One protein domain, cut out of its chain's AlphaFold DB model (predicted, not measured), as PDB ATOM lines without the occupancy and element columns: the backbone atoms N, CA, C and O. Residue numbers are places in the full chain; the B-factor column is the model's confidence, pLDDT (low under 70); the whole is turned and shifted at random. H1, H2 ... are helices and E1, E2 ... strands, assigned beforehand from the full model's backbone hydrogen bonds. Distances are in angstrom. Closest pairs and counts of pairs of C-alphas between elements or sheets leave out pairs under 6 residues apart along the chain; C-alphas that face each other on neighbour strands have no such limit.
ATOM      1  N   ILE A   3       1.726   9.339 -18.745       80.44
ATOM      2  CA  ILE A   3       0.431   9.848 -19.214       80.44
ATOM      3  C   ILE A   3       0.167  11.166 -18.502       80.44
ATOM      4  O   ILE A   3       0.016  11.204 -17.280       80.44
ATOM      5  N   THR A   4       0.116  12.236 -19.278       84.44
ATOM      6  CA  THR A   4      -0.273  13.565 -18.828       84.44
ATOM      7  C   THR A   4      -1.729  13.787 -19.228       84.44
ATOM      8  O   THR A   4      -2.144  13.496 -20.345       84.44
ATOM      9  N   TYR A   5      -2.542  14.295 -18.314       84.88
ATOM     10  CA  TYR A   5      -3.931  14.639 -18.603       84.88
ATOM     11  C   TYR A   5      -4.015  16.145 -18.824       84.88
ATOM     12  O   TYR A   5      -3.485  16.898 -18.005       84.88
ATOM     13  N   SER A   6      -4.683  16.577 -19.892       87.88
ATOM     14  CA  SER A   6      -5.043  17.986 -20.080       87.88
ATOM     15  C   SER A   6      -5.922  18.472 -18.928       87.88
ATOM     16  O   SER A   6      -6.586  17.674 -18.262       87.88
ATOM     17  N   SER A   7      -5.991  19.785 -18.716       87.69
ATOM     18  CA  SER A   7      -6.827  20.376 -17.666       87.69
ATOM     19  C   SER A   7      -8.298  19.953 -17.773       87.69
ATOM     20  O   SER A   7      -8.931  19.676 -16.757       87.69
ATOM     21  N   ALA A   8      -8.828  19.824 -18.995       83.88
ATOM     22  CA  ALA A   8     -10.191  19.348 -19.227       83.88
ATOM     23  C   ALA A   8     -10.365  17.885 -18.787       83.88
ATOM     24  O   ALA A   8     -11.267  17.575 -18.010       83.88
ATOM     25  N   ALA A   9      -9.463  16.994 -19.212       86.06
ATOM     26  CA  ALA A   9      -9.487  15.593 -18.798       86.06
ATOM     27  C   ALA A   9      -9.303  15.434 -17.277       86.06
ATOM     28  O   ALA A   9      -9.957  14.592 -16.664       86.06
ATOM     29  N   GLN A  10      -8.451  16.255 -16.653       89.12
ATOM     30  CA  GLN A  10      -8.272  16.280 -15.201       89.12
ATOM     31  C   GLN A  10      -9.560  16.671 -14.480       89.12
ATOM     32  O   GLN A  10      -9.948  15.966 -13.554       89.12
ATOM     33  N   ALA A  11     -10.243  17.731 -14.920       87.56
ATOM     34  CA  ALA A  11     -11.513  18.154 -14.333       87.56
ATOM     35  C   ALA A  11     -12.589  17.064 -14.469       87.56
ATOM     36  O   ALA A  11     -13.267  16.736 -13.497       87.56
ATOM     37  N   THR A  12     -12.695  16.436 -15.646       85.25
ATOM     38  CA  THR A  12     -13.618  15.317 -15.878       85.25
ATOM     39  C   THR A  12     -13.318  14.132 -14.966       85.25
ATOM     40  O   THR A  12     -14.247  13.564 -14.404       85.25
ATOM     41  N   LEU A  13     -12.045  13.768 -14.780       84.31
ATOM     42  CA  LEU A  13     -11.644  12.708 -13.853       84.31
ATOM     43  C   LEU A  13     -11.943  13.090 -12.401       84.31
ATOM     44  O   LEU A  13     -12.566  12.309 -11.692       84.31
ATOM     45  N   GLN A  14     -11.560  14.287 -11.960       87.69
ATOM     46  CA  GLN A  14     -11.776  14.753 -10.585       87.69
ATOM     47  C   GLN A  14     -13.258  14.838 -10.205       87.69
ATOM     48  O   GLN A  14     -13.592  14.620  -9.045       87.69
ATOM     49  N   ALA A  15     -14.145  15.091 -11.171       87.50
ATOM     50  CA  ALA A  15     -15.590  15.084 -10.957       87.50
ATOM     51  C   ALA A  15     -16.173  13.680 -10.692       87.50
ATOM     52  O   ALA A  15     -17.327  13.563 -10.289       87.50
ATOM     53  N   MET A  16     -15.414  12.603 -10.928       84.94
ATOM     54  CA  MET A  16     -15.861  11.230 -10.683       84.94
ATOM     55  C   MET A  16     -15.456  10.731  -9.292       84.94
ATOM     56  O   MET A  16     -14.456  11.166  -8.724       84.94
ATOM     57  N   HIS A  17     -16.170   9.730  -8.771       88.75
ATOM     58  CA  HIS A  17     -15.767   9.014  -7.554       88.75
ATOM     59  C   HIS A  17     -14.366   8.393  -7.686       88.75
ATOM     60  O   HIS A  17     -13.986   7.923  -8.759       88.75
ATOM     61  N   HIS A  18     -13.622   8.334  -6.580       84.50
ATOM     62  CA  HIS A  18     -12.226   7.884  -6.547       84.50
ATOM     63  C   HIS A  18     -11.996   6.489  -7.170       84.50
ATOM     64  O   HIS A  18     -11.052   6.290  -7.937       84.50
ATOM     65  N   GLU A  19     -12.883   5.529  -6.906       84.19
ATOM     66  CA  GLU A  19     -12.810   4.181  -7.493       84.19
ATOM     67  C   GLU A  19     -12.958   4.219  -9.018       84.19
ATOM     68  O   GLU A  19     -12.169   3.635  -9.755       84.19
ATOM     69  N   THR A  20     -13.920   5.009  -9.495       85.19
ATOM     70  CA  THR A  20     -14.168   5.229 -10.920       85.19
ATOM     71  C   THR A  20     -12.988   5.919 -11.605       85.19
ATOM     72  O   THR A  20     -12.621   5.548 -12.719       85.19
ATOM     73  N   GLN A  21     -12.347   6.887 -10.942       86.19
ATOM     74  CA  GLN A  21     -11.123   7.500 -11.457       86.19
ATOM     75  C   GLN A  21     -10.019   6.463 -11.653       86.19
ATOM     76  O   GLN A  21      -9.319   6.492 -12.662       86.19
ATOM     77  N   THR A  22      -9.859   5.564 -10.684       88.12
ATOM     78  CA  THR A  22      -8.805   4.545 -10.684       88.12
ATOM     79  C   THR A  22      -9.014   3.533 -11.808       88.12
ATOM     80  O   THR A  22      -8.092   3.277 -12.586       88.12
ATOM     81  N   GLU A  23     -10.233   3.015 -11.966       88.00
ATOM     82  CA  GLU A  23     -10.560   2.100 -13.065       88.00
ATOM     83  C   GLU A  23     -10.401   2.771 -14.435       88.00
ATOM     84  O   GLU A  23      -9.765   2.213 -15.329       88.00
ATOM     85  N   LEU A  24     -10.918   3.993 -14.604       86.19
ATOM     86  CA  LEU A  24     -10.852   4.686 -15.890       86.19
ATOM     87  C   LEU A  24      -9.409   5.032 -16.281       86.19
ATOM     88  O   LEU A  24      -9.020   4.821 -17.428       86.19
ATOM     89  N   LYS A  25      -8.579   5.480 -15.328       87.50
ATOM     90  CA  LYS A  25      -7.133   5.681 -15.542       87.50
ATOM     91  C   LYS A  25      -6.434   4.381 -15.947       87.50
ATOM     92  O   LYS A  25      -5.551   4.413 -16.800       87.50
ATOM     93  N   THR A  26      -6.846   3.249 -15.377       89.38
ATOM     94  CA  THR A  26      -6.296   1.928 -15.714       89.38
ATOM     95  C   THR A  26      -6.639   1.537 -17.151       89.38
ATOM     96  O   THR A  26      -5.743   1.183 -17.916       89.38
ATOM     97  N   LEU A  27      -7.905   1.684 -17.556       88.19
ATOM     98  CA  LEU A  27      -8.358   1.403 -18.925       88.19
ATOM     99  C   LEU A  27      -7.678   2.309 -19.960       88.19
ATOM    100  O   LEU A  27      -7.225   1.832 -21.002       88.19
ATOM    101  N   ILE A  28      -7.560   3.607 -19.659       86.00
ATOM    102  CA  ILE A  28      -6.822   4.559 -20.500       86.00
ATOM    103  C   ILE A  28      -5.353   4.133 -20.595       86.00
ATOM    104  O   ILE A  28      -4.813   4.068 -21.694       86.00
ATOM    105  N   GLY A  29      -4.714   3.781 -19.477       84.56
ATOM    106  CA  GLY A  29      -3.316   3.350 -19.453       84.56
ATOM    107  C   GLY A  29      -3.048   2.089 -20.271       84.56
ATOM    108  O   GLY A  29      -2.089   2.050 -21.043       84.56
ATOM    109  N   GLN A  30      -3.915   1.081 -20.160       86.44
ATOM    110  CA  GLN A  30      -3.834  -0.146 -20.956       86.44
ATOM    111  C   GLN A  30      -3.996   0.142 -22.448       86.44
ATOM    112  O   GLN A  30      -3.193  -0.322 -23.256       86.44
ATOM    113  N   TRP A  31      -4.998   0.947 -22.817       84.31
ATOM    114  CA  TRP A  31      -5.208   1.341 -24.206       84.31
ATOM    115  C   TRP A  31      -3.996   2.084 -24.772       84.31
ATOM    116  O   TRP A  31      -3.481   1.698 -25.822       84.31
ATOM    117  N   VAL A  32      -3.516   3.104 -24.061       79.88
ATOM    118  CA  VAL A  32      -2.355   3.896 -24.468       79.88
ATOM    119  C   VAL A  32      -1.111   3.015 -24.597       79.88
ATOM    120  O   VAL A  32      -0.374   3.160 -25.563       79.88
ATOM    121  N   THR A  33      -0.893   2.063 -23.686       77.75
ATOM    122  CA  THR A  33       0.255   1.140 -23.747       77.75
ATOM    123  C   THR A  33       0.160   0.191 -24.939       77.75
ATOM    124  O   THR A  33       1.147  -0.012 -25.638       77.75
ATOM    125  N   ALA A  34      -1.028  -0.362 -25.196       77.38
ATOM    126  CA  ALA A  34      -1.258  -1.285 -26.305       77.38
ATOM    127  C   ALA A  34      -1.141  -0.616 -27.685       77.38
ATOM    128  O   ALA A  34      -0.958  -1.311 -28.678       77.38
ATOM    129  N   ASN A  35      -1.288   0.712 -27.752       71.44
ATOM    130  CA  ASN A  35      -1.287   1.459 -29.010       71.44
ATOM    131  C   ASN A  35      -0.089   2.417 -29.165       71.44
ATOM    132  O   ASN A  35       0.282   2.769 -30.285       71.44
ATOM    133  N   ALA A  36       0.660   2.683 -28.086       66.38
ATOM    134  CA  ALA A  36       2.113   2.852 -28.162       66.38
ATOM    135  C   ALA A  36       2.720   1.621 -28.884       66.38
ATOM    136  O   ALA A  36       2.000   0.828 -29.431       66.38
ATOM    137  N   ALA A  37       4.012   1.378 -29.008       60.03
ATOM    138  CA  ALA A  37       4.547   0.390 -29.975       60.03
ATOM    139  C   ALA A  37       4.240   0.676 -31.478       60.03
ATOM    140  O   ALA A  37       5.194   0.661 -32.243       60.03
ATOM    141  N   GLY A  38       3.019   1.042 -31.901       57.22
ATOM    142  CA  GLY A  38       2.633   1.217 -33.315       57.22
ATOM    143  C   GLY A  38       2.299   2.639 -33.787       57.22
ATOM    144  O   GLY A  38       2.204   2.862 -34.988       57.22
ATOM    145  N   TRP A  39       2.111   3.612 -32.890       61.88
ATOM    146  CA  TRP A  39       1.723   4.963 -33.308       61.88
ATOM    147  C   TRP A  39       2.852   5.792 -33.940       61.88
ATOM    148  O   TRP A  39       3.909   5.984 -33.328       61.88
ATOM    149  N   GLU A  40       2.569   6.339 -35.127       56.62
ATOM    150  CA  GLU A  40       3.295   7.462 -35.722       56.62
ATOM    151  C   GLU A  40       3.090   8.739 -34.890       56.62
ATOM    152  O   GLU A  40       2.121   8.898 -34.142       56.62
ATOM    153  N   LEU A  41       4.065   9.636 -34.963       62.81
ATOM    154  CA  LEU A  41       4.170  10.807 -34.096       62.81
ATOM    155  C   LEU A  41       3.093  11.853 -34.399       62.81
ATOM    156  O   LEU A  41       2.673  11.993 -35.540       62.81
ATOM    157  N   ASP A  42       2.678  12.601 -33.370       65.19
ATOM    158  CA  ASP A  42       1.723  13.718 -33.469       65.19
ATOM    159  C   ASP A  42       0.322  13.364 -34.002       65.19
ATOM    160  O   ASP A  42      -0.487  14.253 -34.272       65.19
ATOM    161  N   VAL A  43      -0.026  12.078 -34.071       73.38
ATOM    162  CA  VAL A  43      -1.371  11.659 -34.470       73.38
ATOM    163  C   VAL A  43      -2.342  11.805 -33.298       73.38
ATOM    164  O   VAL A  43      -2.121  11.275 -32.206       73.38
ATOM    165  N   LEU A  44      -3.449  12.509 -33.541       79.69
ATOM    166  CA  LEU A  44      -4.591  12.537 -32.632       79.69
ATOM    167  C   LEU A  44      -5.328  11.198 -32.709       79.69
ATOM    168  O   LEU A  44      -5.856  10.822 -33.753       79.69
ATOM    169  N   GLN A  45      -5.396  10.495 -31.587       81.12
ATOM    170  CA  GLN A  45      -6.068   9.208 -31.471       81.12
ATOM    171  C   GLN A  45      -7.364   9.389 -30.691       81.12
ATOM    172  O   GLN A  45      -7.370   9.992 -29.619       81.12
ATOM    173  N   THR A  46      -8.468   8.868 -31.227       84.94
ATOM    174  CA  THR A  46      -9.775   8.900 -30.561       84.94
ATOM    175  C   THR A  46     -10.267   7.477 -30.342       84.94
ATOM    176  O   THR A  46     -10.281   6.683 -31.279       84.94
ATOM    177  N   LYS A  47     -10.687   7.145 -29.118       84.12
ATOM    178  CA  LYS A  47     -11.242   5.827 -28.795       84.12
ATOM    179  C   LYS A  47     -12.425   5.922 -27.843       84.12
ATOM    180  O   LYS A  47     -12.373   6.641 -26.852       84.12
ATOM    181  N   ALA A  48     -13.465   5.139 -28.113       85.38
ATOM    182  CA  ALA A  48     -14.528   4.886 -27.151       85.38
ATOM    183  C   ALA A  48     -14.093   3.794 -26.159       85.38
ATOM    184  O   ALA A  48     -13.718   2.692 -26.561       85.38
ATOM    185  N   ILE A  49     -14.141   4.103 -24.866       82.94
ATOM    186  CA  ILE A  49     -13.933   3.158 -23.770       82.94
ATOM    187  C   ILE A  49     -15.282   2.936 -23.092       82.94
ATOM    188  O   ILE A  49     -15.873   3.872 -22.552       82.94
ATOM    189  N   ALA A  50     -15.768   1.698 -23.117       82.50
ATOM    190  CA  ALA A  50     -16.930   1.305 -22.336       82.50
ATOM    191  C   ALA A  50     -16.540   1.247 -20.854       82.50
ATOM    192  O   ALA A  50     -15.610   0.536 -20.475       82.50
ATOM    193  N   PHE A  51     -17.242   2.002 -20.017       79.38
ATOM    194  CA  PHE A  51     -16.990   2.069 -18.587       79.38
ATOM    195  C   PHE A  51     -18.307   2.222 -17.815       79.38
ATOM    196  O   PHE A  51     -19.053   3.175 -18.035       79.38
ATOM    197  N   LYS A  52     -18.602   1.270 -16.915       74.94
ATOM    198  CA  LYS A  52     -19.831   1.228 -16.090       74.94
ATOM    199  C   LYS A  52     -21.111   1.534 -16.886       74.94
ATOM    200  O   LYS A  52     -21.903   2.395 -16.521       74.94
ATOM    201  N   GLY A  53     -21.283   0.854 -18.021       75.81
ATOM    202  CA  GLY A  53     -22.468   0.991 -18.875       75.81
ATOM    203  C   GLY A  53     -22.532   2.272 -19.715       75.81
ATOM    204  O   GLY A  53     -23.503   2.464 -20.436       75.81
ATOM    205  N   THR A  54     -21.512   3.138 -19.667       76.25
ATOM    206  CA  THR A  54     -21.425   4.351 -20.495       76.25
ATOM    207  C   THR A  54     -20.176   4.315 -21.369       76.25
ATOM    208  O   THR A  54     -19.096   3.954 -20.905       76.25
ATOM    209  N   ASN A  55     -20.287   4.733 -22.630       81.06
ATOM    210  CA  ASN A  55     -19.121   4.926 -23.490       81.06
ATOM    211  C   ASN A  55     -18.502   6.307 -23.233       81.06
ATOM    212  O   ASN A  55     -19.178   7.328 -23.337       81.06
ATOM    213  N   ARG A  56     -17.211   6.332 -22.899       82.00
ATOM    214  CA  ARG A  56     -16.393   7.540 -22.724       82.00
ATOM    215  C   ARG A  56     -15.479   7.703 -23.929       82.00
ATOM    216  O   ARG A  56     -14.810   6.747 -24.319       82.00
ATOM    217  N   THR A  57     -15.465   8.878 -24.545       85.75
ATOM    218  CA  THR A  57     -14.637   9.129 -25.729       85.75
ATOM    219  C   THR A  57     -13.339   9.776 -25.297       85.75
ATOM    220  O   THR A  57     -13.297  10.953 -24.948       85.75
ATOM    221  N   ILE A  58     -12.264   9.005 -25.386       84.94
ATOM    222  CA  ILE A  58     -10.925   9.473 -25.076       84.94
ATOM    223  C   ILE A  58     -10.296  10.044 -26.333       84.94
ATOM    224  O   ILE A  58     -10.267   9.376 -27.366       84.94
ATOM    225  N   GLN A  59      -9.754  11.252 -26.230       85.31
ATOM    226  CA  GLN A  59      -8.886  11.829 -27.251       85.31
ATOM    227  C   GLN A  59      -7.486  11.989 -26.677       85.31
ATOM    228  O   GLN A  59      -7.325  12.593 -25.618       85.31
ATOM    229  N   ALA A  60      -6.483  11.450 -27.361       81.75
ATOM    230  CA  ALA A  60      -5.097  11.464 -26.920       81.75
ATOM    231  C   ALA A  60      -4.171  11.963 -28.030       81.75
ATOM    232  O   ALA A  60      -4.281  11.523 -29.174       81.75
ATOM    233  N   LYS A  61      -3.237  12.852 -27.684       79.75
ATOM    234  CA  LYS A  61      -2.129  13.260 -28.549       79.75
ATOM    235  C   LYS A  61      -0.830  12.624 -28.064       79.75
ATOM    236  O   LYS A  61      -0.572  12.542 -26.863       79.75
ATOM    237  N   LEU A  62      -0.004  12.187 -29.006       73.81
ATOM    238  CA  LEU A  62       1.239  11.471 -28.738       73.81
ATOM    239  C   LEU A  62       2.435  12.325 -29.084       73.81
ATOM    240  O   LEU A  62       2.473  12.934 -30.151       73.81
ATOM    241  N   ARG A  63       3.427  12.325 -28.200       72.12
ATOM    242  CA  ARG A  63       4.662  13.085 -28.380       72.12
ATOM    243  C   ARG A  63       5.858  12.134 -28.401       72.12
ATOM    244  O   ARG A  63       5.886  11.137 -27.674       72.12
ATOM    245  N   LYS A  64       6.837  12.423 -29.267       58.47
ATOM    246  CA  LYS A  64       8.061  11.617 -29.385       58.47
ATOM    247  C   LYS A  64       8.895  11.741 -28.108       58.47
ATOM    248  O   LYS A  64       9.253  12.845 -27.719       58.47
ATOM    249  N   GLY A  65       9.257  10.595 -27.542       59.41
ATOM    250  CA  GLY A  65      10.358  10.412 -26.592       59.41
ATOM    251  C   GLY A  65      11.161   9.167 -26.986       59.41
ATOM    252  O   GLY A  65      10.914   8.582 -28.047       59.41
ATOM    253  N   THR A  66      12.100   8.713 -26.155       56.06
ATOM    254  CA  THR A  66      12.661   7.356 -26.303       56.06
ATOM    255  C   THR A  66      11.552   6.301 -26.112       56.06
ATOM    256  O   THR A  66      10.481   6.608 -25.588       56.06
ATOM    257  N   VAL A  67      11.748   5.040 -26.526       54.69
ATOM    258  CA  VAL A  67      10.727   3.973 -26.343       54.69
ATOM    259  C   VAL A  67      10.278   3.859 -24.871       54.69
ATOM    260  O   VAL A  67       9.117   3.546 -24.606       54.69
ATOM    261  N   ALA A  68      11.155   4.216 -23.927       55.09
ATOM    262  CA  ALA A  68      10.878   4.297 -22.494       55.09
ATOM    263  C   ALA A  68      10.108   5.571 -22.054       55.09
ATOM    264  O   ALA A  68       9.385   5.539 -21.051       55.09
ATOM    265  N   GLU A  69      10.179   6.666 -22.814       56.28
ATOM    266  CA  GLU A  69       9.707   8.021 -22.464       56.28
ATOM    267  C   GLU A  69       8.550   8.523 -23.339       56.28
ATOM    268  O   GLU A  69       8.381   9.723 -23.534       56.28
ATOM    269  N   ARG A  70       7.717   7.634 -23.889       65.81
ATOM    270  CA  ARG A  70       6.504   8.085 -24.590       65.81
ATOM    271  C   ARG A  70       5.644   8.938 -23.647       65.81
ATOM    272  O   ARG A  70       5.265   8.460 -22.569       65.81
ATOM    273  N   GLU A  71       5.362  10.175 -24.055       70.88
ATOM    274  CA  GLU A  71       4.440  11.088 -23.380       70.88
ATOM    275  C   GLU A  71       3.115  11.104 -24.141       70.88
ATOM    276  O   GLU A  71       3.075  11.310 -25.358       70.88
ATOM    277  N   VAL A  72       2.029  10.855 -23.414       74.62
ATOM    278  CA  VAL A  72       0.675  10.858 -23.967       74.62
ATOM    279  C   VAL A  72      -0.141  11.905 -23.248       74.62
ATOM    280  O   VAL A  72      -0.246  11.869 -22.025       74.62
ATOM    281  N   GLU A  73      -0.714  12.825 -24.013       83.00
ATOM    282  CA  GLU A  73      -1.582  13.877 -23.512       83.00
ATOM    283  C   GLU A  73      -3.044  13.519 -23.780       83.00
ATOM    284  O   GLU A  73      -3.471  13.472 -24.932       83.00
ATOM    285  N   ILE A  74      -3.828  13.278 -22.729       82.88
ATOM    286  CA  ILE A  74      -5.272  13.054 -22.860       82.88
ATOM    287  C   ILE A  74      -5.989  14.402 -22.917       82.88
ATOM    288  O   ILE A  74      -6.048  15.119 -21.919       82.88
ATOM    289  N   LEU A  75      -6.553  14.742 -24.072       82.25
ATOM    290  CA  LEU A  75      -7.230  16.012 -24.347       82.25
ATOM    291  C   LEU A  75      -8.692  16.018 -23.882       82.25
ATOM    292  O   LEU A  75      -9.210  17.060 -23.490       82.25
ATOM    293  N   LYS A  76      -9.362  14.860 -23.913       81.62
ATOM    294  CA  LYS A  76     -10.774  14.709 -23.528       81.62
ATOM    295  C   LYS A  76     -11.065  13.277 -23.076       81.62
ATOM    296  O   LYS A  76     -10.386  12.360 -23.542       81.62
ATOM    297  N   VAL A  77     -12.042  13.113 -22.177       75.56
ATOM    298  CA  VAL A  77     -12.531  11.839 -21.610       75.56
ATOM    299  C   VAL A  77     -14.057  11.790 -21.666       75.56
ATOM    300  O   VAL A  77     -14.673  12.839 -21.374       75.56
TER     301      VAL A  77
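This is residues 3 to 77 of the 77 residues of an uncharacterized protein of Ramlibacter sp. 18x22-1 (UniProt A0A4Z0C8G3). What is the main picture? A four-stranded, strongly twisted sheet, E1 E4 E3 E2, bows partly round one long helix, H2, which covers one of its faces, while the short helix H1 packs beside it next to the end of E4. The long hairpin of E2 and E3 and the helix H2 give the body its length, with the turn at Gly 53 at one end and the loop of residues 64 to 70 at the other. What is it built of, and how large is it? The printed part has 75 residues with two named helices and four named strands, in the order E1 H1 H2 E2 E3 E4, and its class is mixed, helices and strands; the sheet is mixed too, with one parallel and two antiparallel pairs. It is compact, with a radius of gyration of the C-alphas of 12.1 A, and elongated, with spans of 34 by 22 by 19 A.

Where does the first strand lie? E1, residues 3 to 5, is an edge strand and the parallel neighbour of E4, residues 71 to 76, at 31 degrees; N 4 and O 72 are 2.8 A apart and N 74 and O 4 2.9 A, both within hydrogen-bond range. How does the rest of the sheet run? E4 and E3, residues 54 to 63, form an antiparallel hairpin at 141 degrees, with N 61 and O 73 within hydrogen-bond range at 2.8 A. E3 and the other edge strand E2, residues 44 to 51, form an antiparallel hairpin at 150 degrees, with N 49 and O 56 at 2.8 A. E2 E3 E4 are a meander, each strand the antiparallel neighbour of the one before. Where are the helices? H1, residues 7 to 14, is on the sheet but at the sheet's level, at a height of 3.0 A, and its closest C-alphas to E4 are those of Ala 9 and Lys 76, 5.0 A apart. H2, residues 18 to 35, is on one face of the sheet, two layers; its closest C-alphas to E2 are those of Leu 24 and Phe 51, 7.2 A apart. In H1 and H2 every O i to N i+4 pair is within hydrogen-bond range. How do the helices stand to each other and to the chain's order? H1 and H2 are close but not clearly touching, the C-alphas of Leu 13 and Gln 21 being closest at 5.8 A, at a steep tilt of 50 degrees, opposite ways. E1, H1 H2 and E2 make a split strand-helix-strand unit, two strands of one sheet that are not neighbours, with helices between them along the chain and E4 and E3 between them in the sheet, and its crossover is left-handed.

Where does the first element begin? E1 begins at C-alpha 3, (0.431, 9.848, -19.214), and is 6.5 A long; H1, residues 7 to 14, is 10.3 A long. Which elements are long? H2 runs 25.8 A from C-alpha 18, (-12.226, 7.884, -6.547), to C-alpha 35; E2 is 21.5 A and E3 28.6 A long. Where does the last element end? E4, 15.6 A long, ends at C-alpha 76, (-10.774, 14.709, -23.528).

How far does it reach? The two C-alphas farthest apart are those of Gly 53 and Thr 66, 36.5 A. Are there cuts or long links? The printed part has no cut and no long link: the links E1 to H1, H1 to H2 and E2 to E3 are tight, and H2 to E2 and E3 to E4 are short. Where is confidence low? The mean pLDDT of the printed part is 78.4, and residues 36 to 42 and 64 to 70 are under 70.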